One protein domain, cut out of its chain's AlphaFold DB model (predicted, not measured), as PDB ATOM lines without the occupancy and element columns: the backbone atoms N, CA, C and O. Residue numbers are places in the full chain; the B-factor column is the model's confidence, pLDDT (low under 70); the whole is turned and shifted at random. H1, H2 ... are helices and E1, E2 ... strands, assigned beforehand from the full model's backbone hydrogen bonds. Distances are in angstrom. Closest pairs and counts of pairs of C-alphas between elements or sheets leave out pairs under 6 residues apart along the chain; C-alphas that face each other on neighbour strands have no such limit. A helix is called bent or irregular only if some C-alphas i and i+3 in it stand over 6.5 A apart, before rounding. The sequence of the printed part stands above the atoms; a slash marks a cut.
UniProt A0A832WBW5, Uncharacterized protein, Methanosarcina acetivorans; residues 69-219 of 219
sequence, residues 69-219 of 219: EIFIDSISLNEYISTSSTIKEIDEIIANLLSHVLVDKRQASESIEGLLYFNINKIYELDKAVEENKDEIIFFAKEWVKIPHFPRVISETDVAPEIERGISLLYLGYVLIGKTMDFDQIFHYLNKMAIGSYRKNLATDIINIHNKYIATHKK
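Overview. This is residues 69 to 219 of the 219 residues of an uncharacterized protein of Methanosarcina acetivorans (UniProt A0A832WBW5). A core helix, H5, is crossed on one side by a row of H2, arm H4b and H7, with H3 and H6 on its other side; H1 and arm H4a make one end, and a small sheet packs on H2. The printed part has 151 residues with seven named helices and two strands, in the order H1 H2 E1 H3 H4 E2 H5 H6 H7, mostly helix; the sheet, E1 beside E2, is parallel. It is compact, with a radius of gyration of the C-alphas of 15.1 A, spanning 43 by 41 by 33 A.

Arrangement. H1, residues 74 to 83, and H2, residues 85 to 98, touch only at the corner, only just, with 3 pairs of C-alphas within 8 A. E1, residues 101 to 103, and E2, residues 162 to 164, pair through N 103 and O 163, within hydrogen-bond range at 2.9 A. With H3, residues 109 to 117, and H4, residues 123 to 144, they form a strand-helix-strand unit, parallel strands joined through helices, its crossover left-handed. H4, one helix by its hydrogen bonds, is bent: C-alphas 132 and 135 are 8.0 A apart, between arms H4a and H4b. H4a only just touches H1, with 3 pairs within 8 A, the closest C-alphas being Leu 77 and Ile 123, 7.2 A. H4b touches H2 at a shallow tilt of 18 degrees, the closest C-alphas being Ile 94 and Ala 141, 6.1 A. The hub is H5, residues 167 to 178, about perpendicular to H4b at 86 degrees; their closest C-alphas are Ile 137 and Tyr 171, 6.0 A. H5 touches H3 with residues 169 to 173 alone. H5 and H6, residues 183 to 192, form a helical hairpin. H7, residues 199 to 217, touches H4b; the closest C-alphas are Phe 140 and Ile 209, 6.3 A. Every O i to N i+4 pair is within hydrogen-bond range except in H3, 3 of 5.

Along the chain. H1 begins at C-alpha 74 (287.517, 258.983, 258.623). H7, 26.8 A from first to last C-alpha, ends at C-alpha 217 (263.884, 261.140, 283.651); H2 is 20.0 A long.

Size, cuts and confidence. The printed part has no cut. The farthest C-alphas, Glu 69 and Glu 156, are 47.7 A apart. The H4 to E2 link, residues 145 to 161, is long. Confidence is under 70 at residues 106 to 109, 148 to 159, 196 to 197 and 218 to 219.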
ATOM      1  N   GLU A  69     285.575 244.620 265.357       91.06
ATOM      2  CA  GLU A  69     286.952 244.773 264.876       91.06
ATOM      3  C   GLU A  69     287.188 246.092 264.124       91.06
ATOM      4  O   GLU A  69     288.340 246.472 263.912       91.06
ATOM      5  N   ILE A  70     286.129 246.823 263.759       93.25
ATOM      6  CA  ILE A  70     286.249 248.060 262.975       93.25
ATOM      7  C   ILE A  70     286.601 249.235 263.890       93.25
ATOM      8  O   ILE A  70     285.785 249.690 264.698       93.25
ATOM      9  N   PHE A  71     287.817 249.752 263.725       95.31
ATOM     10  CA  PHE A  71     288.276 250.975 264.376       95.31
ATOM     11  C   PHE A  71     287.679 252.225 263.727       95.31
ATOM     12  O   PHE A  71     287.327 252.242 262.546       95.31
ATOM     13  N   ILE A  72     287.580 253.292 264.514       94.94
ATOM     14  CA  ILE A  72     287.157 254.607 264.046       94.94
ATOM     15  C   ILE A  72     288.307 255.264 263.287       94.94
ATOM     16  O   ILE A  72     289.362 255.569 263.840       94.94
ATOM     17  N   ASP A  73     288.048 255.540 262.018       93.19
ATOM     18  CA  ASP A  73     288.822 256.414 261.154       93.19
ATOM     19  C   ASP A  73     287.853 257.256 260.309       93.19
ATOM     20  O   ASP A  73     286.630 257.160 260.441       93.19
ATOM     21  N   SER A  74     288.375 258.121 259.439       91.62
ATOM     22  CA  SER A  74     287.517 258.983 258.623       91.62
ATOM     23  C   SER A  74     286.606 258.209 257.666       91.62
ATOM     24  O   SER A  74     285.528 258.693 257.342       91.62
ATOM     25  N   ILE A  75     287.025 257.047 257.168       92.06
ATOM     26  CA  ILE A  75     286.261 256.235 256.215       92.06
ATOM     27  C   ILE A  75     285.180 255.456 256.966       92.06
ATOM     28  O   ILE A  75     284.007 255.579 256.614       92.06
ATOM     29  N   SER A  76     285.545 254.724 258.022       93.81
ATOM     30  CA  SER A  76     284.591 253.937 258.815       93.81
ATOM     31  C   SER A  76     283.543 254.807 259.503       93.81
ATOM     32  O   SER A  76     282.363 254.458 259.502       93.81
ATOM     33  N   LEU A  77     283.928 255.985 260.004       94.06
ATOM     34  CA  LEU A  77     282.989 256.913 260.629       94.06
ATOM     35  C   LEU A  77     282.032 257.553 259.613       94.06
ATOM     36  O   LEU A  77     280.842 257.662 259.891       94.06
ATOM     37  N   ASN A  78     282.517 257.944 258.428       92.19
ATOM     38  CA  ASN A  78     281.641 258.466 257.370       92.19
ATOM     39  C   ASN A  78     280.641 257.403 256.889       92.19
ATOM     40  O   ASN A  78     279.475 257.726 256.654       92.19
ATOM     41  N   GLU A  79     281.081 256.149 256.759       92.06
ATOM     42  CA  GLU A  79     280.191 255.038 256.412       92.06
ATOM     43  C   GLU A  79     279.131 254.829 257.501       92.06
ATOM     44  O   GLU A  79     277.945 254.716 257.192       92.06
ATOM     45  N   TYR A  80     279.526 254.874 258.777       93.56
ATOM     46  CA  TYR A  80     278.601 254.760 259.908       93.56
ATOM     47  C   TYR A  80     277.564 255.884 259.938       93.56
ATOM     48  O   TYR A  80     276.370 255.609 260.024       93.56
ATOM     49  N   ILE A  81     277.988 257.140 259.778       92.75
ATOM     50  CA  ILE A  81     277.078 258.299 259.722       92.75
ATOM     51  C   ILE A  81     276.082 258.168 258.558       92.75
ATOM     52  O   ILE A  81     274.932 258.601 258.660       92.75
ATOM     53  N   SER A  82     276.519 257.570 257.450       90.19
ATOM     54  CA  SER A  82     275.718 257.430 256.231       90.19
ATOM     55  C   SER A  82     274.715 256.276 256.295       90.19
ATOM     56  O   SER A  82     273.642 256.368 255.694       90.19
ATOM     57  N   THR A  83     275.047 255.194 257.003       91.00
ATOM     58  CA  THR A  83     274.258 253.949 257.020       91.00
ATOM     59  C   THR A  83     273.461 253.735 258.305       91.00
ATOM     60  O   THR A  83     272.418 253.080 258.259       91.00
ATOM     61  N   SER A  84     273.881 254.311 259.436       92.69
ATOM     62  CA  SER A  84     273.184 254.164 260.717       92.69
ATOM     63  C   SER A  84     271.806 254.829 260.686       92.69
ATOM     64  O   SER A  84     271.667 256.047 260.525       92.69
ATOM     65  N   SER A  85     270.760 254.023 260.895       93.31
ATOM     66  CA  SER A  85     269.386 254.518 261.028       93.31
ATOM     67  C   SER A  85     269.222 255.432 262.236       93.31
ATOM     68  O   SER A  85     268.462 256.396 262.171       93.31
ATOM     69  N   THR A  86     269.952 255.159 263.316       94.94
ATOM     70  CA  THR A  86     269.846 255.901 264.574       94.94
ATOM     71  C   THR A  86     270.487 257.274 264.462       94.94
ATOM     72  O   THR A  86     269.869 258.262 264.856       94.94
ATOM     73  N   ILE A  87     271.664 257.371 263.833       95.25
ATOM     74  CA  ILE A  87     272.273 258.669 263.502       95.25
ATOM     75  C   ILE A  87     271.337 259.478 262.610       95.25
ATOM     76  O   ILE A  87     271.036 260.630 262.922       95.25
ATOM     77  N   LYS A  88     270.816 258.862 261.542       94.81
ATOM     78  CA  LYS A  88     269.883 259.524 260.627       94.81
ATOM     79  C   LYS A  88     268.655 260.070 261.357       94.81
ATOM     80  O   LYS A  88     268.284 261.215 261.125       94.81
ATOM     81  N   GLU A  89     268.043 259.277 262.233       96.81
ATOM     82  CA  GLU A  89     266.871 259.692 263.005       96.81
ATOM     83  C   GLU A  89     267.182 260.879 263.927       96.81
ATOM     84  O   GLU A  89     266.451 261.873 263.925       96.81
ATOM     85  N   ILE A  90     268.270 260.806 264.700       97.19
ATOM     86  CA  ILE A  90     268.652 261.875 265.632       97.19
ATOM     87  C   ILE A  90     268.984 263.159 264.864       97.19
ATOM     88  O   ILE A  90     268.499 264.232 265.228       97.19
ATOM     89  N   ASP A  91     269.765 263.064 263.787       95.50
ATOM     90  CA  ASP A  91     270.129 264.206 262.947       95.50
ATOM     91  C   ASP A  91     268.890 264.871 262.332       95.50
ATOM     92  O   ASP A  91     268.785 266.099 262.336       95.50
ATOM     93  N   GLU A  92     267.924 264.087 261.836       95.94
ATOM     94  CA  GLU A  92     266.664 264.603 261.282       95.94
ATOM     95  C   GLU A  92     265.844 265.334 262.351       95.94
ATOM     96  O   GLU A  92     265.292 266.407 262.093       95.94
ATOM     97  N   ILE A  93     265.802 264.811 263.579       96.19
ATOM     98  CA  ILE A  93     265.160 265.490 264.711       96.19
ATOM     99  C   ILE A  93     265.869 266.816 265.020       96.19
ATOM    100  O   ILE A  93     265.198 267.839 265.172       96.19
ATOM    101  N   ILE A  94     267.203 266.825 265.095       94.12
ATOM    102  CA  ILE A  94     267.995 268.032 265.383       94.12
ATOM    103  C   ILE A  94     267.779 269.091 264.298       94.12
ATOM    104  O   ILE A  94     267.499 270.249 264.615       94.12
ATOM    105  N   ALA A  95     267.855 268.704 263.028       92.56
ATOM    106  CA  ALA A  95     267.658 269.611 261.904       92.56
ATOM    107  C   ALA A  95     266.256 270.229 261.912       92.56
ATOM    108  O   ALA A  95     266.119 271.447 261.784       92.56
ATOM    109  N   ASN A  96     265.221 269.427 262.176       92.62
ATOM    110  CA  ASN A  96     263.850 269.917 262.307       92.62
ATOM    111  C   ASN A  96     263.683 270.891 263.485       92.62
ATOM    112  O   ASN A  96     263.044 271.932 263.330       92.62
ATOM    113  N   LEU A  97     264.285 270.603 264.647       90.94
ATOM    114  CA  LEU A  97     264.260 271.503 265.810       90.94
ATOM    115  C   LEU A  97     264.890 272.864 265.505       90.94
ATOM    116  O   LEU A  97     264.434 273.886 266.018       90.94
ATOM    117  N   LEU A  98     265.926 272.873 264.669       86.56
ATOM    118  CA  LEU A  98     266.630 274.080 264.260       86.56
ATOM    119  C   LEU A  98     266.014 274.734 263.012       86.56
ATOM    120  O   LEU A  98     266.398 275.850 262.674       86.56
ATOM    121  N   SER A  99     265.068 274.080 262.330       87.94
ATOM    122  CA  SER A  99     264.576 274.482 260.998       87.94
ATOM    123  C   SER A  99     265.700 274.585 259.952       87.94
ATOM    124  O   SER A  99     265.729 275.516 259.150       87.94
ATOM    125  N   HIS A 100     266.653 273.650 260.000       88.56
ATOM    126  CA  HIS A 100     267.786 273.550 259.074       88.56
ATOM    127  C   HIS A 100     267.588 272.397 258.086       88.56
ATOM    128  O   HIS A 100     266.874 271.434 258.367       88.56
ATOM    129  N   VAL A 101     268.260 272.472 256.938       89.69
ATOM    130  CA  VAL A 101     268.320 271.371 255.968       89.69
ATOM    131  C   VAL A 101     269.550 270.516 256.250       89.69
ATOM    132  O   VAL A 101     270.658 271.039 256.364       89.69
ATOM    133  N   LEU A 102     269.362 269.196 256.342       90.12
ATOM    134  CA  LEU A 102     270.480 268.262 256.449       90.12
ATOM    135  C   LEU A 102     271.245 268.178 255.135       90.12
ATOM    136  O   LEU A 102     270.666 267.882 254.088       90.12
ATOM    137  N   VAL A 103     272.558 268.355 255.217       90.25
ATOM    138  CA  VAL A 103     273.470 268.222 254.083       90.25
ATOM    139  C   VAL A 103     274.534 267.172 254.358       90.25
ATOM    140  O   VAL A 103     274.998 266.987 255.482       90.25
ATOM    141  N   ASP A 104     274.927 266.476 253.300       83.12
ATOM    142  CA  ASP A 104     276.021 265.515 253.333       83.12
ATOM    143  C   ASP A 104     277.323 266.234 252.954       83.12
ATOM    144  O   ASP A 104     277.706 266.327 251.783       83.12
ATOM    145  N   LYS A 105     277.955 266.840 253.959       74.31
ATOM    146  CA  LYS A 105     279.299 267.411 253.860       74.31
ATOM    147  C   LYS A 105     280.211 266.526 254.700       74.31
ATOM    148  O   LYS A 105     280.083 266.451 255.914       74.31
ATOM    149  N   ARG A 106     281.090 265.781 254.033       60.66
ATOM    150  CA  ARG A 106     281.923 264.747 254.661       60.66
ATOM    151  C   ARG A 106     283.010 265.378 255.534       60.66
ATOM    152  O   ARG A 106     284.092 265.667 255.027       60.66
ATOM    153  N   GLN A 107     282.747 265.573 256.826       60.78
ATOM    154  CA  GLN A 107     283.746 266.043 257.801       60.78
ATOM    155  C   GLN A 107     283.707 265.255 259.120       60.78
ATOM    156  O   GLN A 107     283.782 265.809 260.213       60.78
ATOM    157  N   ALA A 108     283.678 263.922 259.026       65.44
ATOM    158  CA  ALA A 108     283.770 263.029 260.185       65.44
ATOM    159  C   ALA A 108     285.013 263.261 261.077       65.44
ATOM    160  O   ALA A 108     284.987 262.924 262.259       65.44
ATOM    161  N   SER A 109     286.093 263.848 260.545       69.50
ATOM    162  CA  SER A 109     287.374 264.011 261.246       69.50
ATOM    163  C   SER A 109     287.283 264.809 262.545       69.50
ATOM    164  O   SER A 109     287.976 264.468 263.499       69.50
ATOM    165  N   GLU A 110     286.421 265.826 262.617       73.75
ATOM    166  CA  GLU A 110     286.290 266.660 263.823       73.75
ATOM    167  C   GLU A 110     285.653 265.894 264.991       73.75
ATOM    168  O   GLU A 110     285.953 266.155 266.154       73.75
ATOM    169  N   SER A 111     284.813 264.899 264.690       84.81
ATOM    170  CA  SER A 111     284.175 264.067 265.714       84.81
ATOM    171  C   SER A 111     285.118 262.996 266.267       84.81
ATOM    172  O   SER A 111     284.965 262.606 267.423       84.81
ATOM    173  N   ILE A 112     286.115 262.541 265.493       92.38
ATOM    174  CA  ILE A 112     287.015 261.444 265.895       92.38
ATOM    175  C   ILE A 112     287.740 261.777 267.199       92.38
ATOM    176  O   ILE A 112     287.714 260.976 268.129       92.38
ATOM    177  N   GLU A 113     288.348 262.961 267.314       90.81
ATOM    178  CA  GLU A 113     289.077 263.336 268.533       90.81
ATOM    179  C   GLU A 113     288.175 263.356 269.776       90.81
ATOM    180  O   GLU A 113     288.606 262.957 270.863       90.81
ATOM    181  N   GLY A 114     286.917 263.776 269.605       91.44
ATOM    182  CA  GLY A 114     285.907 263.769 270.659       91.44
ATOM    183  C   GLY A 114     285.548 262.353 271.098       91.44
ATOM    184  O   GLY A 114     285.491 262.084 272.293       91.44
ATOM    185  N   LEU A 115     285.379 261.426 270.156       94.94
ATOM    186  CA  LEU A 115     285.097 260.017 270.455       94.94
ATOM    187  C   LEU A 115     286.268 259.348 271.187       94.94
ATOM    188  O   LEU A 115     286.075 258.742 272.245       94.94
ATOM    189  N   LEU A 116     287.495 259.559 270.701       94.31
ATOM    190  CA  LEU A 116     288.710 259.032 271.331       94.31
ATOM    191  C   LEU A 116     288.908 259.579 272.754       94.31
ATOM    192  O   LEU A 116     289.407 258.863 273.621       94.31
ATOM    193  N   TYR A 117     288.489 260.821 273.034       94.56
ATOM    194  CA  TYR A 117     288.522 261.385 274.392       94.56
ATOM    195  C   TYR A 117     287.715 260.543 275.394       94.56
ATOM    196  O   TYR A 117     288.122 260.414 276.549       94.56
ATOM    197  N   PHE A 118     286.611 259.932 274.958       95.81
ATOM    198  CA  PHE A 118     285.780 259.046 275.781       95.81
ATOM    199  C   PHE A 118     286.180 257.569 275.693       95.81
ATOM    200  O   PHE A 118     285.456 256.715 276.201       95.81
ATOM    201  N   ASN A 119     287.339 257.257 275.101       96.56
ATOM    202  CA  ASN A 119     287.797 255.897 274.799       96.56
ATOM    203  C   ASN A 119     286.848 255.118 273.873       96.56
ATOM    204  O   ASN A 119     286.797 253.893 273.946       96.56
ATOM    205  N   ILE A 120     286.107 255.820 273.014       97.62
ATOM    206  CA  ILE A 120     285.301 255.215 271.954       97.62
ATOM    207  C   ILE A 120     286.198 255.144 270.723       97.62
ATOM    208  O   ILE A 120     286.428 256.150 270.052       97.62
ATOM    209  N   ASN A 121     286.743 253.959 270.461       96.81
ATOM    210  CA  ASN A 121     287.751 253.739 269.425       96.81
ATOM    211  C   ASN A 121     287.228 252.865 268.282       96.81
ATOM    212  O   ASN A 121     287.900 252.741 267.259       96.81
ATOM    213  N   LYS A 122     286.063 252.236 268.454       96.94
ATOM    214  CA  LYS A 122     285.478 251.296 267.497       96.94
ATOM    215  C   LYS A 122     284.030 251.634 267.167       96.94
ATOM    216  O   LYS A 122     283.312 252.206 267.987       96.94
ATOM    217  N   ILE A 123     283.590 251.247 265.971       96.44
ATOM    218  CA  ILE A 123     282.250 251.586 265.466       96.44
ATOM    219  C   ILE A 123     281.145 250.976 266.336       96.44
ATOM    220  O   ILE A 123     280.178 251.667 266.637       96.44
ATOM    221  N   TYR A 124     281.310 249.746 266.828       95.69
ATOM    222  CA  TYR A 124     280.324 249.144 267.734       95.69
ATOM    223  C   TYR A 124     280.208 249.889 269.081       95.69
ATOM    224  O   TYR A 124     279.124 249.981 269.653       95.69
ATOM    225  N   GLU A 125     281.320 250.421 269.610       97.69
ATOM    226  CA  GLU A 125     281.329 251.185 270.866       97.69
ATOM    227  C   GLU A 125     280.598 252.507 270.673       97.69
ATOM    228  O   GLU A 125     279.828 252.925 271.538       97.69
ATOM    229  N   LEU A 126     280.828 253.141 269.519       97.50
ATOM    230  CA  LEU A 126     280.120 254.342 269.115       97.50
ATOM    231  C   LEU A 126     278.625 254.068 268.979       97.50
ATOM    232  O   LEU A 126     277.833 254.809 269.549       97.50
ATOM    233  N   ASP A 127     278.245 253.009 268.269       96.94
ATOM    234  CA  ASP A 127     276.842 252.666 268.049       96.94
ATOM    235  C   ASP A 127     276.107 252.435 269.366       96.94
ATOM    236  O   ASP A 127     275.099 253.081 269.651       96.94
ATOM    237  N   LYS A 128     276.708 251.636 270.249       97.19
ATOM    238  CA  LYS A 128     276.207 251.438 271.607       97.19
ATOM    239  C   LYS A 128     276.082 252.756 272.376       97.19
ATOM    240  O   LYS A 128     275.061 252.987 273.020       97.19
ATOM    241  N   ALA A 129     277.092 253.625 272.317       98.06
ATOM    242  CA  ALA A 129     277.048 254.917 272.994       98.06
ATOM    243  C   ALA A 129     275.949 255.829 272.427       98.06
ATOM    244  O   ALA A 129     275.295 256.531 273.194       98.06
ATOM    245  N   VAL A 130     275.710 255.821 271.117       97.75
ATOM    246  CA  VAL A 130     274.624 256.586 270.491       97.75
ATOM    247  C   VAL A 130     273.268 256.051 270.947       97.75
ATOM    248  O   VAL A 130     272.437 256.839 271.397       97.75
ATOM    249  N   GLU A 131     273.059 254.734 270.907       97.12
ATOM    250  CA  GLU A 131     271.807 254.091 271.331       97.12
ATOM    251  C   GLU A 131     271.496 254.349 272.809       97.12
ATOM    252  O   GLU A 131     270.412 254.823 273.152       97.12
ATOM    253  N   GLU A 132     272.469 254.129 273.698       97.44
ATOM    254  CA  GLU A 132     272.304 254.328 275.144       97.44
ATOM    255  C   GLU A 132     272.018 255.787 275.525       97.44
ATOM    256  O   GLU A 132     271.471 256.051 276.598       97.44
ATOM    257  N   ASN A 133     272.396 256.743 274.672       97.81
ATOM    258  CA  ASN A 133     272.271 258.177 274.940       97.81
ATOM    259  C   ASN A 133     271.268 258.887 274.028       97.81
ATOM    260  O   ASN A 133     271.126 260.106 274.131       97.81
ATOM    261  N   LYS A 134     270.549 258.163 273.167       97.44
ATOM    262  CA  LYS A 134     269.644 258.725 272.154       97.44
ATOM    263  C   LYS A 134     268.652 259.735 272.735       97.44
ATOM    264  O   LYS A 134     268.566 260.868 272.259       97.44
ATOM    265  N   ASP A 135     267.945 259.348 273.794       96.75
ATOM    266  CA  ASP A 135     266.947 260.204 274.445       96.75
ATOM    267  C   ASP A 135     267.573 261.469 275.039       96.75
ATOM    268  O   ASP A 135     267.004 262.560 274.947       96.75
ATOM    269  N   GLU A 136     268.762 261.335 275.622       97.56
ATOM    270  CA  GLU A 136     269.491 262.443 276.229       97.56
ATOM    271  C   GLU A 136     270.043 263.409 275.171       97.56
ATOM    272  O   GLU A 136     269.948 264.622 275.348       97.56
ATOM    273  N   ILE A 137     270.523 262.902 274.030       97.94
ATOM    274  CA  ILE A 137     270.957 263.713 272.880       97.94
ATOM    275  C   ILE A 137     269.781 264.525 272.326       97.94
ATOM    276  O   ILE A 137     269.892 265.736 272.112       97.94
ATOM    277  N   ILE A 138     268.626 263.883 272.128       96.75
ATOM    278  CA  ILE A 138     267.414 264.556 271.644       96.75
ATOM    279  C   ILE A 138     266.931 265.592 272.666       96.75
ATOM    280  O   ILE A 138     266.518 266.695 272.293       96.75
ATOM    281  N   PHE A 139     266.971 265.264 273.959       96.88
ATOM    282  CA  PHE A 139     266.640 266.209 275.022       96.88
ATOM    283  C   PHE A 139     267.588 267.409 275.012       96.88
ATOM    284  O   PHE A 139     267.127 268.553 275.072       96.88
ATOM    285  N   PHE A 140     268.890 267.156 274.874       96.00
ATOM    286  CA  PHE A 140     269.901 268.194 274.784       96.00
ATOM    287  C   PHE A 140     269.589 269.144 273.633       96.00
ATOM    288  O   PHE A 140     269.467 270.343 273.864       96.00
ATOM    289  N   ALA A 141     269.344 268.625 272.429       93.94
ATOM    290  CA  ALA A 141     268.993 269.432 271.261       93.94
ATOM    291  C   ALA A 141     267.770 270.337 271.499       93.94
ATOM    292  O   ALA A 141     267.776 271.519 271.141       93.94
ATOM    293  N   LYS A 142     266.724 269.797 272.140       94.31
ATOM    294  CA  LYS A 142     265.490 270.533 272.464       94.31
ATOM    295  C   LYS A 142     265.725 271.671 273.448       94.31
ATOM    296  O   LYS A 142     265.064 272.702 273.349       94.31
ATOM    297  N   GLU A 143     266.594 271.484 274.432       94.00
ATOM    298  CA  GLU A 143     266.931 272.534 275.394       94.00
ATOM    299  C   GLU A 143     267.928 273.535 274.817       94.00
ATOM    300  O   GLU A 143     267.779 274.738 275.024       94.00
ATOM    301  N   TRP A 144     268.870 273.051 274.013       89.38
ATOM    302  CA  TRP A 144     269.895 273.848 273.361       89.38
ATOM    303  C   TRP A 144     269.300 274.967 272.498       89.38
ATOM    304  O   TRP A 144     269.693 276.124 272.625       89.38
ATOM    305  N   VAL A 145     268.264 274.672 271.701       87.88
ATOM    306  CA  VAL A 145     267.620 275.679 270.830       87.88
ATOM    307  C   VAL A 145     266.896 276.802 271.592       87.88
ATOM    308  O   VAL A 145     266.538 277.833 271.017       87.88
ATOM    309  N   LYS A 146     266.653 276.614 272.895       88.88
ATOM    310  CA  LYS A 146     266.005 277.610 273.762       88.88
ATOM    311  C   LYS A 146     267.007 278.618 274.327       88.88
ATOM    312  O   LYS A 146     266.577 279.637 274.867       88.88
ATOM    313  N   ILE A 147     268.312 278.356 274.222       83.62
ATOM    314  CA  ILE A 147     269.347 279.213 274.800       83.62
ATOM    315  C   ILE A 147     269.459 280.516 273.982       83.62
ATOM    316  O   ILE A 147     269.757 280.468 272.788       83.62
ATOM    317  N   PRO A 148     269.272 281.703 274.599       66.31
ATOM    318  CA  PRO A 148     269.166 282.981 273.879       66.31
ATOM    319  C   PRO A 148     270.419 283.422 273.110       66.31
ATOM    320  O   PRO A 148     270.323 284.283 272.244       66.31
ATOM    321  N   HIS A 149     271.590 282.879 273.454       61.41
ATOM    322  CA  HIS A 149     272.878 283.263 272.864       61.41
ATOM    323  C   HIS A 149     273.263 282.393 271.666       61.41
ATOM    324  O   HIS A 149     274.315 282.619 271.069       61.41
ATOM    325  N   PHE A 150     272.436 281.408 271.304       56.81
ATOM    326  CA  PHE A 150     272.616 280.716 270.042       56.81
ATOM    327  C   PHE A 150     272.347 281.733 268.928       56.81
ATOM    328  O   PHE A 150     271.235 282.274 268.882       56.81
ATOM    329  N   PRO A 151     273.327 282.060 268.063       50.62
ATOM    330  CA  PRO A 151     273.065 282.926 266.932       50.62
ATOM    331  C   PRO A 151     272.040 282.202 266.067       50.62
ATOM    332  O   PRO A 151     272.364 281.273 265.333       50.62
ATOM    333  N   ARG A 152     270.772 282.604 266.183       53.88
ATOM    334  CA  ARG A 152     269.787 282.306 265.156       53.88
ATOM    335  C   ARG A 152     270.333 283.003 263.929       53.88
ATOM    336  O   ARG A 152     270.268 284.227 263.844       53.88
ATOM    337  N   VAL A 153     270.951 282.241 263.036       50.47
ATOM    338  CA  VAL A 153     271.224 282.715 261.689       50.47
ATOM    339  C   VAL A 153     269.846 282.911 261.074       50.47
ATOM    340  O   VAL A 153     269.245 281.991 260.534       50.47
ATOM    341  N   ILE A 154     269.285 284.100 261.277       49.47
ATOM    342  CA  ILE A 154     268.165 284.581 260.491       49.47
ATOM    343  C   ILE A 154     268.835 284.933 259.173       49.47
ATOM    344  O   ILE A 154     269.474 285.980 259.060       49.47
ATOM    345  N   SER A 155     268.839 283.999 258.227       50.12
ATOM    346  CA  SER A 155     269.291 284.319 256.887       50.12
ATOM    347  C   SER A 155     268.386 285.434 256.362       50.12
ATOM    348  O   SER A 155     267.164 285.319 256.373       50.12
ATOM    349  N   GLU A 156     268.977 286.541 255.916       53.31
ATOM    350  CA  GLU A 156     268.247 287.559 255.143       53.31
ATOM    351  C   GLU A 156     267.824 287.014 253.762       53.31
ATOM    352  O   GLU A 156     267.091 287.665 253.021       53.31
ATOM    353  N   THR A 157     268.293 285.812 253.413       58.28
ATOM    354  CA  THR A 157     267.963 285.052 252.213       58.28
ATOM    355  C   THR A 157     266.905 283.982 252.514       58.28
ATOM    356  O   THR A 157     266.928 283.364 253.576       58.28
ATOM    357  N   ASP A 158     266.031 283.685 251.543       59.28
ATOM    358  CA  ASP A 158     264.997 282.627 251.615       59.28
ATOM    359  C   ASP A 158     265.559 281.183 251.695       59.28
ATOM    360  O   ASP A 158     264.831 280.206 251.515       59.28
ATOM    361  N   VAL A 159     266.865 281.015 251.924       64.50
ATOM    362  CA  VAL A 159     267.522 279.707 251.987       64.50
ATOM    363  C   VAL A 159     267.649 279.296 253.444       64.50
ATOM    364  O   VAL A 159     268.355 279.947 254.211       64.50
ATOM    365  N   ALA A 160     266.978 278.205 253.813       70.06
ATOM    366  CA  ALA A 160     267.106 277.633 255.145       70.06
ATOM    367  C   ALA A 160     268.581 277.293 255.442       70.06
ATOM    368  O   ALA A 160     269.261 276.737 254.574       70.06
ATOM    369  N   PRO A 161     269.088 277.611 256.644       82.19
ATOM    370  CA  PRO A 161     270.456 277.289 257.019       82.19
ATOM    371  C   PRO A 161     270.701 275.772 256.980       82.19
ATOM    372  O   PRO A 161     269.797 274.962 257.184       82.19
ATOM    373  N   GLU A 162     271.938 275.387 256.686       86.50
ATOM    374  CA  GLU A 162     272.332 273.986 256.532       86.50
ATOM    375  C   GLU A 162     272.933 273.438 257.826       86.50
ATOM    376  O   GLU A 162     273.602 274.159 258.569       86.50
ATOM    377  N   ILE A 163     272.736 272.145 258.070       88.06
ATOM    378  CA  ILE A 163     273.410 271.407 259.137       88.06
ATOM    379  C   ILE A 163     273.946 270.085 258.597       88.06
ATOM    380  O   ILE A 163     273.293 269.418 257.797       88.06
ATOM    381  N   GLU A 164     275.166 269.729 258.983       89.06
ATOM    382  CA  GLU A 164     275.836 268.542 258.452       89.06
ATOM    383  C   GLU A 164     275.315 267.264 259.127       89.06
ATOM    384  O   GLU A 164     275.006 267.253 260.324       89.06
ATOM    385  N   ARG A 165     275.227 266.173 258.354       90.50
ATOM    386  CA  ARG A 165     275.044 264.824 258.912       90.50
ATOM    387  C   ARG A 165     276.185 264.495 259.879       90.50
ATOM    388  O   ARG A 165     277.329 264.874 259.652       90.50
ATOM    389  N   GLY A 166     275.868 263.771 260.943       92.06
ATOM    390  CA  GLY A 166     276.772 263.487 262.053       92.06
ATOM    391  C   GLY A 166     276.732 264.532 263.170       92.06
ATOM    392  O   GLY A 166     277.475 264.389 264.138       92.06
ATOM    393  N   ILE A 167     275.861 265.552 263.107       92.19
ATOM    394  CA  ILE A 167     275.699 266.533 264.198       92.19
ATOM    395  C   ILE A 167     275.354 265.869 265.540       92.19
ATOM    396  O   ILE A 167     275.783 266.331 266.602       92.19
ATOM    397  N   SER A 168     274.630 264.751 265.504       94.69
ATOM    398  CA  SER A 168     274.373 263.901 266.668       94.69
ATOM    399  C   SER A 168     275.645 263.494 267.418       94.69
ATOM    400  O   SER A 168     275.610 263.432 268.644       94.69
ATOM    401  N   LEU A 169     276.779 263.299 266.736       95.25
ATOM    402  CA  LEU A 169     278.054 262.934 267.365       95.25
ATOM    403  C   LEU A 169     278.653 264.076 268.190       95.25
ATOM    404  O   LEU A 169     279.179 263.849 269.282       95.25
ATOM    405  N   LEU A 170     278.516 265.320 267.721       92.88
ATOM    406  CA  LEU A 170     278.906 266.494 268.503       92.88
ATOM    407  C   LEU A 170     278.077 266.578 269.791       92.88
ATOM    408  O   LEU A 170     278.618 266.808 270.875       92.88
ATOM    409  N   TYR A 171     276.763 266.367 269.682       94.94
ATOM    410  CA  TYR A 171     275.864 266.415 270.835       94.94
ATOM    411  C   TYR A 171     276.059 265.220 271.772       94.94
ATOM    412  O   TYR A 171     275.977 265.403 272.985       94.94
ATOM    413  N   LEU A 172     276.401 264.039 271.251       97.12
ATOM    414  CA  LEU A 172     276.858 262.910 272.061       97.12
ATOM    415  C   LEU A 172     278.065 263.325 272.911       97.12
ATOM    416  O   LEU A 172     278.054 263.103 274.117       97.12
ATOM    417  N   GLY A 173     279.061 264.003 272.329       95.44
ATOM    418  CA  GLY A 173     280.208 264.521 273.081       95.44
ATOM    419  C   GLY A 173     279.809 265.461 274.227       95.44
ATOM    420  O   GLY A 173     280.338 265.347 275.335       95.44
ATOM    421  N   TYR A 174     278.835 266.350 274.004       95.50
ATOM    422  CA  TYR A 174     278.292 267.218 275.061       95.50
ATOM    423  C   TYR A 174     277.549 266.450 276.151       95.50
ATOM    424  O   TYR A 174     277.710 266.755 277.332       95.50
ATOM    425  N   VAL A 175     276.755 265.451 275.772       97.50
ATOM    426  CA  VAL A 175     276.045 264.584 276.715       97.50
ATOM    427  C   VAL A 175     277.040 263.808 277.577       97.50
ATOM    428  O   VAL A 175     276.952 263.838 278.803       97.50
ATOM    429  N   LEU A 176     278.040 263.175 276.960       97.62
ATOM    430  CA  LEU A 176     279.042 262.383 277.667       97.62
ATOM    431  C   LEU A 176     279.879 263.233 278.627       97.62
ATOM    432  O   LEU A 176     280.065 262.834 279.777       97.62
ATOM    433  N   ILE A 177     280.335 264.423 278.212       96.88
ATOM    434  CA  ILE A 177     281.077 265.303 279.126       96.88
ATOM    435  C   ILE A 177     280.169 265.896 280.207       96.88
ATOM    436  O   ILE A 177     280.603 266.055 281.346       96.88
ATOM    437  N   GLY A 178     278.902 266.182 279.892       96.50
ATOM    438  CA  GLY A 178     277.928 266.727 280.839       96.50
ATOM    439  C   GLY A 178     277.681 265.814 282.037       96.50
ATOM    440  O   GLY A 178     277.518 266.307 283.153       96.50
ATOM    441  N   LYS A 179     277.783 264.494 281.844       95.75
ATOM    442  CA  LYS A 179     277.689 263.492 282.921       95.75
ATOM    443  C   LYS A 179     278.759 263.631 283.999       95.75
ATOM    444  O   LYS A 179     278.544 263.171 285.119       95.75
ATOM    445  N   THR A 180     279.898 264.258 283.693       96.00
ATOM    446  CA  THR A 180     280.936 264.530 284.701       96.00
ATOM    447  C   THR A 180     280.467 265.533 285.748       96.00
ATOM    448  O   THR A 180     280.959 265.502 286.873       96.00
ATOM    449  N   MET A 181     279.513 266.407 285.392       94.06
ATOM    450  CA  MET A 181     279.014 267.482 286.252       94.06
ATOM    451  C   MET A 181     280.116 268.411 286.788       94.06
ATOM    452  O   MET A 181     279.922 269.112 287.782       94.06
ATOM    453  N   ASP A 182     281.262 268.440 286.106       96.81
ATOM    454  CA  ASP A 182     282.457 269.175 286.495       96.81
ATOM    455  C   ASP A 182     282.756 270.248 285.444       96.81
ATOM    456  O   ASP A 182     283.111 269.962 284.298       96.81
ATOM    457  N   PHE A 183     282.597 271.510 285.846       96.44
ATOM    458  CA  PHE A 183     282.805 272.653 284.965       96.44
ATOM    459  C   PHE A 183     284.214 272.699 284.374       96.44
ATOM    460  O   PHE A 183     284.356 273.004 283.190       96.44
ATOM    461  N   ASP A 184     285.247 272.403 285.163       96.25
ATOM    462  CA  ASP A 184     286.632 272.513 284.713       96.25
ATOM    463  C   ASP A 184     286.962 271.405 283.713       96.25
ATOM    464  O   ASP A 184     287.605 271.668 282.692       96.25
ATOM    465  N   GLN A 185     286.449 270.191 283.935       95.56
ATOM    466  CA  GLN A 185     286.582 269.093 282.970       95.56
ATOM    467  C   GLN A 185     285.836 269.385 281.666       95.56
ATOM    468  O   GLN A 185     286.400 269.207 280.583       95.56
ATOM    469  N   ILE A 186     284.603 269.893 281.747       96.00
ATOM    470  CA  ILE A 186     283.822 270.273 280.564       96.00
ATOM    471  C   ILE A 186     284.530 271.393 279.802       96.00
ATOM    472  O   ILE A 186     284.725 271.307 278.590       96.00
ATOM    473  N   PHE A 187     284.978 272.434 280.500       94.19
ATOM    474  CA  PHE A 187     285.695 273.544 279.885       94.19
ATOM    475  C   PHE A 187     287.020 273.096 279.254       94.19
ATOM    476  O   PHE A 187     287.380 273.572 278.174       94.19
ATOM    477  N   HIS A 188     287.739 272.162 279.881       94.12
ATOM    478  CA  HIS A 188     288.948 271.574 279.312       94.12
ATOM    479  C   HIS A 188     288.652 270.815 278.013       94.12
ATOM    480  O   HIS A 188     289.304 271.078 277.002       94.12
ATOM    481  N   TYR A 189     287.637 269.948 278.012       93.81
ATOM    482  CA  TYR A 189     287.187 269.219 276.825       93.81
ATOM    483  C   TYR A 189     286.843 270.172 275.669       93.81
ATOM    484  O   TYR A 189     287.389 270.043 274.575       93.81
ATOM    485  N   LEU A 190     286.023 271.197 275.929       92.06
ATOM    486  CA  LEU A 190     285.619 272.177 274.915       92.06
ATOM    487  C   LEU A 190     286.806 272.952 274.329       92.06
ATOM    488  O   LEU A 190     286.816 273.263 273.139       92.06
ATOM    489  N   ASN A 191     287.816 273.273 275.147       90.81
ATOM    490  CA  ASN A 191     289.038 273.911 274.653       90.81
ATOM    491  C   ASN A 191     289.882 272.960 273.812       90.81
ATOM    492  O   ASN A 191     290.381 273.378 272.769       90.81
ATOM    493  N   LYS A 192     290.032 271.708 274.253       89.25
ATOM    494  CA  LYS A 192     290.821 270.695 273.545       89.25
ATOM    495  C   LYS A 192     290.261 270.439 272.148       89.25
ATOM    496  O   LYS A 192     291.029 270.406 271.199       89.25
ATOM    497  N   MET A 193     288.942 270.335 272.031       86.50
ATOM    498  CA  MET A 193     288.252 270.091 270.760       86.50
ATOM    499  C   MET A 193     288.072 271.361 269.904       86.50
ATOM    500  O   MET A 193     287.421 271.324 268.869       86.50
ATOM    501  N   ALA A 194     288.574 272.516 270.361       81.00
ATOM    502  CA  ALA A 194     288.370 273.826 269.736       81.00
ATOM    503  C   ALA A 194     286.891 274.223 269.499       81.00
ATOM    504  O   ALA A 194     286.614 275.169 268.761       81.00
ATOM    505  N   ILE A 195     285.947 273.593 270.200       73.25
ATOM    506  CA  ILE A 195     284.505 273.748 269.986       73.25
ATOM    507  C   ILE A 195     284.019 275.113 270.479       73.25
ATOM    508  O   ILE A 195     284.175 275.452 271.653       73.25
ATOM    509  N   GLY A 196     283.374 275.875 269.593       65.38
ATOM    510  CA  GLY A 196     282.690 277.130 269.912       65.38
ATOM    511  C   GLY A 196     283.607 278.288 270.339       65.38
ATOM    512  O   GLY A 196     284.726 278.114 270.821       65.38
ATOM    513  N   SER A 197     283.112 279.517 270.187       69.00
ATOM    514  CA  SER A 197     283.810 280.742 270.612       69.00
ATOM    515  C   SER A 197     283.521 281.137 272.070       69.00
ATOM    516  O   SER A 197     284.336 281.812 272.695       69.00
ATOM    517  N   TYR A 198     282.410 280.663 272.653       80.69
ATOM    518  CA  TYR A 198     281.932 281.022 274.001       80.69
ATOM    519  C   TYR A 198     281.955 279.838 274.985       80.69
ATOM    520  O   TYR A 198     280.955 279.493 275.615       80.69
ATOM    521  N   ARG A 199     283.119 279.200 275.135       83.94
ATOM    522  CA  ARG A 199     283.277 277.913 275.847       83.94
ATOM    523  C   ARG A 199     282.849 277.908 277.317       83.94
ATOM    524  O   ARG A 199     282.379 276.887 277.797       83.94
ATOM    525  N   LYS A 200     282.977 279.029 278.040       88.62
ATOM    526  CA  LYS A 200     282.534 279.119 279.449       88.62
ATOM    527  C   LYS A 200     281.011 279.038 279.581       88.62
ATOM    528  O   LYS A 200     280.501 278.334 280.450       88.62
ATOM    529  N   ASN A 201     280.299 279.749 278.707       89.56
ATOM    530  CA  ASN A 201     278.841 279.722 278.655       89.56
ATOM    531  C   ASN A 201     278.373 278.331 278.234       89.56
ATOM    532  O   ASN A 201     277.597 277.722 278.957       89.56
ATOM    533  N   LEU A 202     278.969 277.781 277.171       89.19
ATOM    534  CA  LEU A 202     278.694 276.420 276.711       89.19
ATOM    535  C   LEU A 202     278.894 275.374 277.822       89.19
ATOM    536  O   LEU A 202     278.027 274.531 278.013       89.19
ATOM    537  N   ALA A 203     279.975 275.452 278.606       93.50
ATOM    538  CA  ALA A 203     280.184 274.546 279.739       93.50
ATOM    539  C   ALA A 203     279.062 274.652 280.786       93.50
ATOM    540  O   ALA A 203     278.548 273.641 281.257       93.50
ATOM    541  N   THR A 204     278.643 275.878 281.109       94.00
ATOM    542  CA  THR A 204     277.527 276.129 282.034       94.00
ATOM    543  C   THR A 204     276.212 275.568 281.491       94.00
ATOM    544  O   THR A 204     275.455 274.927 282.220       94.00
ATOM    545  N   ASP A 205     275.949 275.779 280.205       93.38
ATOM    546  CA  ASP A 205     274.736 275.329 279.533       93.38
ATOM    547  C   ASP A 205     274.658 273.799 279.474       93.38
ATOM    548  O   ASP A 205     273.609 273.237 279.784       93.38
ATOM    549  N   ILE A 206     275.774 273.119 279.184       94.88
ATOM    550  CA  ILE A 206     275.859 271.651 279.211       94.88
ATOM    551  C   ILE A 206     275.462 271.107 280.591       94.88
ATOM    552  O   ILE A 206     274.608 270.223 280.677       94.88
ATOM    553  N   ILE A 207     276.013 271.671 281.671       96.19
ATOM    554  CA  ILE A 207     275.684 271.266 283.051       96.19
ATOM    555  C   ILE A 207     274.197 271.488 283.345       96.19
ATOM    556  O   ILE A 207     273.520 270.616 283.897       96.19
ATOM    557  N   ASN A 208     273.667 272.654 282.976       95.44
ATOM    558  CA  ASN A 208     272.273 273.008 283.235       95.44
ATOM    559  C   ASN A 208     271.299 272.084 282.497       95.44
ATOM    560  O   ASN A 208     270.309 271.633 283.083       95.44
ATOM    561  N   ILE A 209     271.581 271.781 281.230       96.00
ATOM    562  CA  ILE A 209     270.770 270.870 280.423       96.00
ATOM    563  C   ILE A 209     270.824 269.455 281.005       96.00
ATOM    564  O   ILE A 209     269.768 268.848 281.191       96.00
ATOM    565  N   HIS A 210     272.010 268.955 281.362       96.19
ATOM    566  CA  HIS A 210     272.157 267.622 281.955       96.19
ATOM    567  C   HIS A 210     271.396 267.496 283.287       96.19
ATOM    568  O   HIS A 210     270.628 266.554 283.491       96.19
ATOM    569  N   ASN A 211     271.495 268.498 284.166       95.56
ATOM    570  CA  ASN A 211     270.697 268.566 285.398       95.56
ATOM    571  C   ASN A 211     269.191 268.486 285.125       95.56
ATOM    572  O   ASN A 211     268.454 267.784 285.825       95.56
ATOM    573  N   LYS A 212     268.717 269.202 284.100       95.75
ATOM    574  CA  LYS A 212     267.304 269.198 283.715       95.75
ATOM    575  C   LYS A 212     266.867 267.833 283.178       95.75
ATOM    576  O   LYS A 212     265.753 267.395 283.479       95.75
ATOM    577  N   TYR A 213     267.734 267.152 282.430       95.75
ATOM    578  CA  TYR A 213     267.489 265.792 281.953       95.75
ATOM    579  C   TYR A 213     267.316 264.820 283.127       95.75
ATOM    580  O   TYR A 213     266.279 264.159 283.233       95.75
ATOM    581  N   ILE A 214     268.254 264.828 284.082       94.19
ATOM    582  CA  ILE A 214     268.184 264.000 285.298       94.19
ATOM    583  C   ILE A 214     266.876 264.245 286.061       94.19
ATOM    584  O   ILE A 214     266.198 263.294 286.447       94.19
ATOM    585  N   ALA A 215     266.500 265.511 286.260       92.94
ATOM    586  CA  ALA A 215     265.297 265.876 287.008       92.94
ATOM    587  C   ALA A 215     263.988 265.404 286.345       92.94
ATOM    588  O   ALA A 215     262.977 265.239 287.029       92.94
ATOM    589  N   THR A 216     263.992 265.204 285.025       90.44
ATOM    590  CA  THR A 216     262.808 264.808 284.248       90.44
ATOM    591  C   THR A 216     262.711 263.300 284.001       90.44
ATOM    592  O   THR A 216     261.596 262.816 283.833       90.44
ATOM    593  N   HIS A 217     263.828 262.559 284.045       85.19
ATOM    594  CA  HIS A 217     263.884 261.140 283.651       85.19
ATOM    595  C   HIS A 217     264.304 260.168 284.771       85.19
ATOM    596  O   HIS A 217     264.225 258.961 284.575       85.19
ATOM    597  N   LYS A 218     264.703 260.643 285.963       68.19
ATOM    598  CA  LYS A 218     264.964 259.778 287.141       68.19
ATOM    599  C   LYS A 218     263.774 259.675 288.116       68.19
ATOM    600  O   LYS A 218     263.984 259.698 289.328       68.19
ATOM    601  N   LYS A 219     262.539 259.585 287.610       47.16
ATOM    602  CA  LYS A 219     261.351 259.252 288.423       47.16
ATOM    603  C   LYS A 219     260.937 257.804 288.238       47.16
ATOM    604  O   LYS A 219     260.858 257.381 287.069       47.16
TER     605      LYS A 219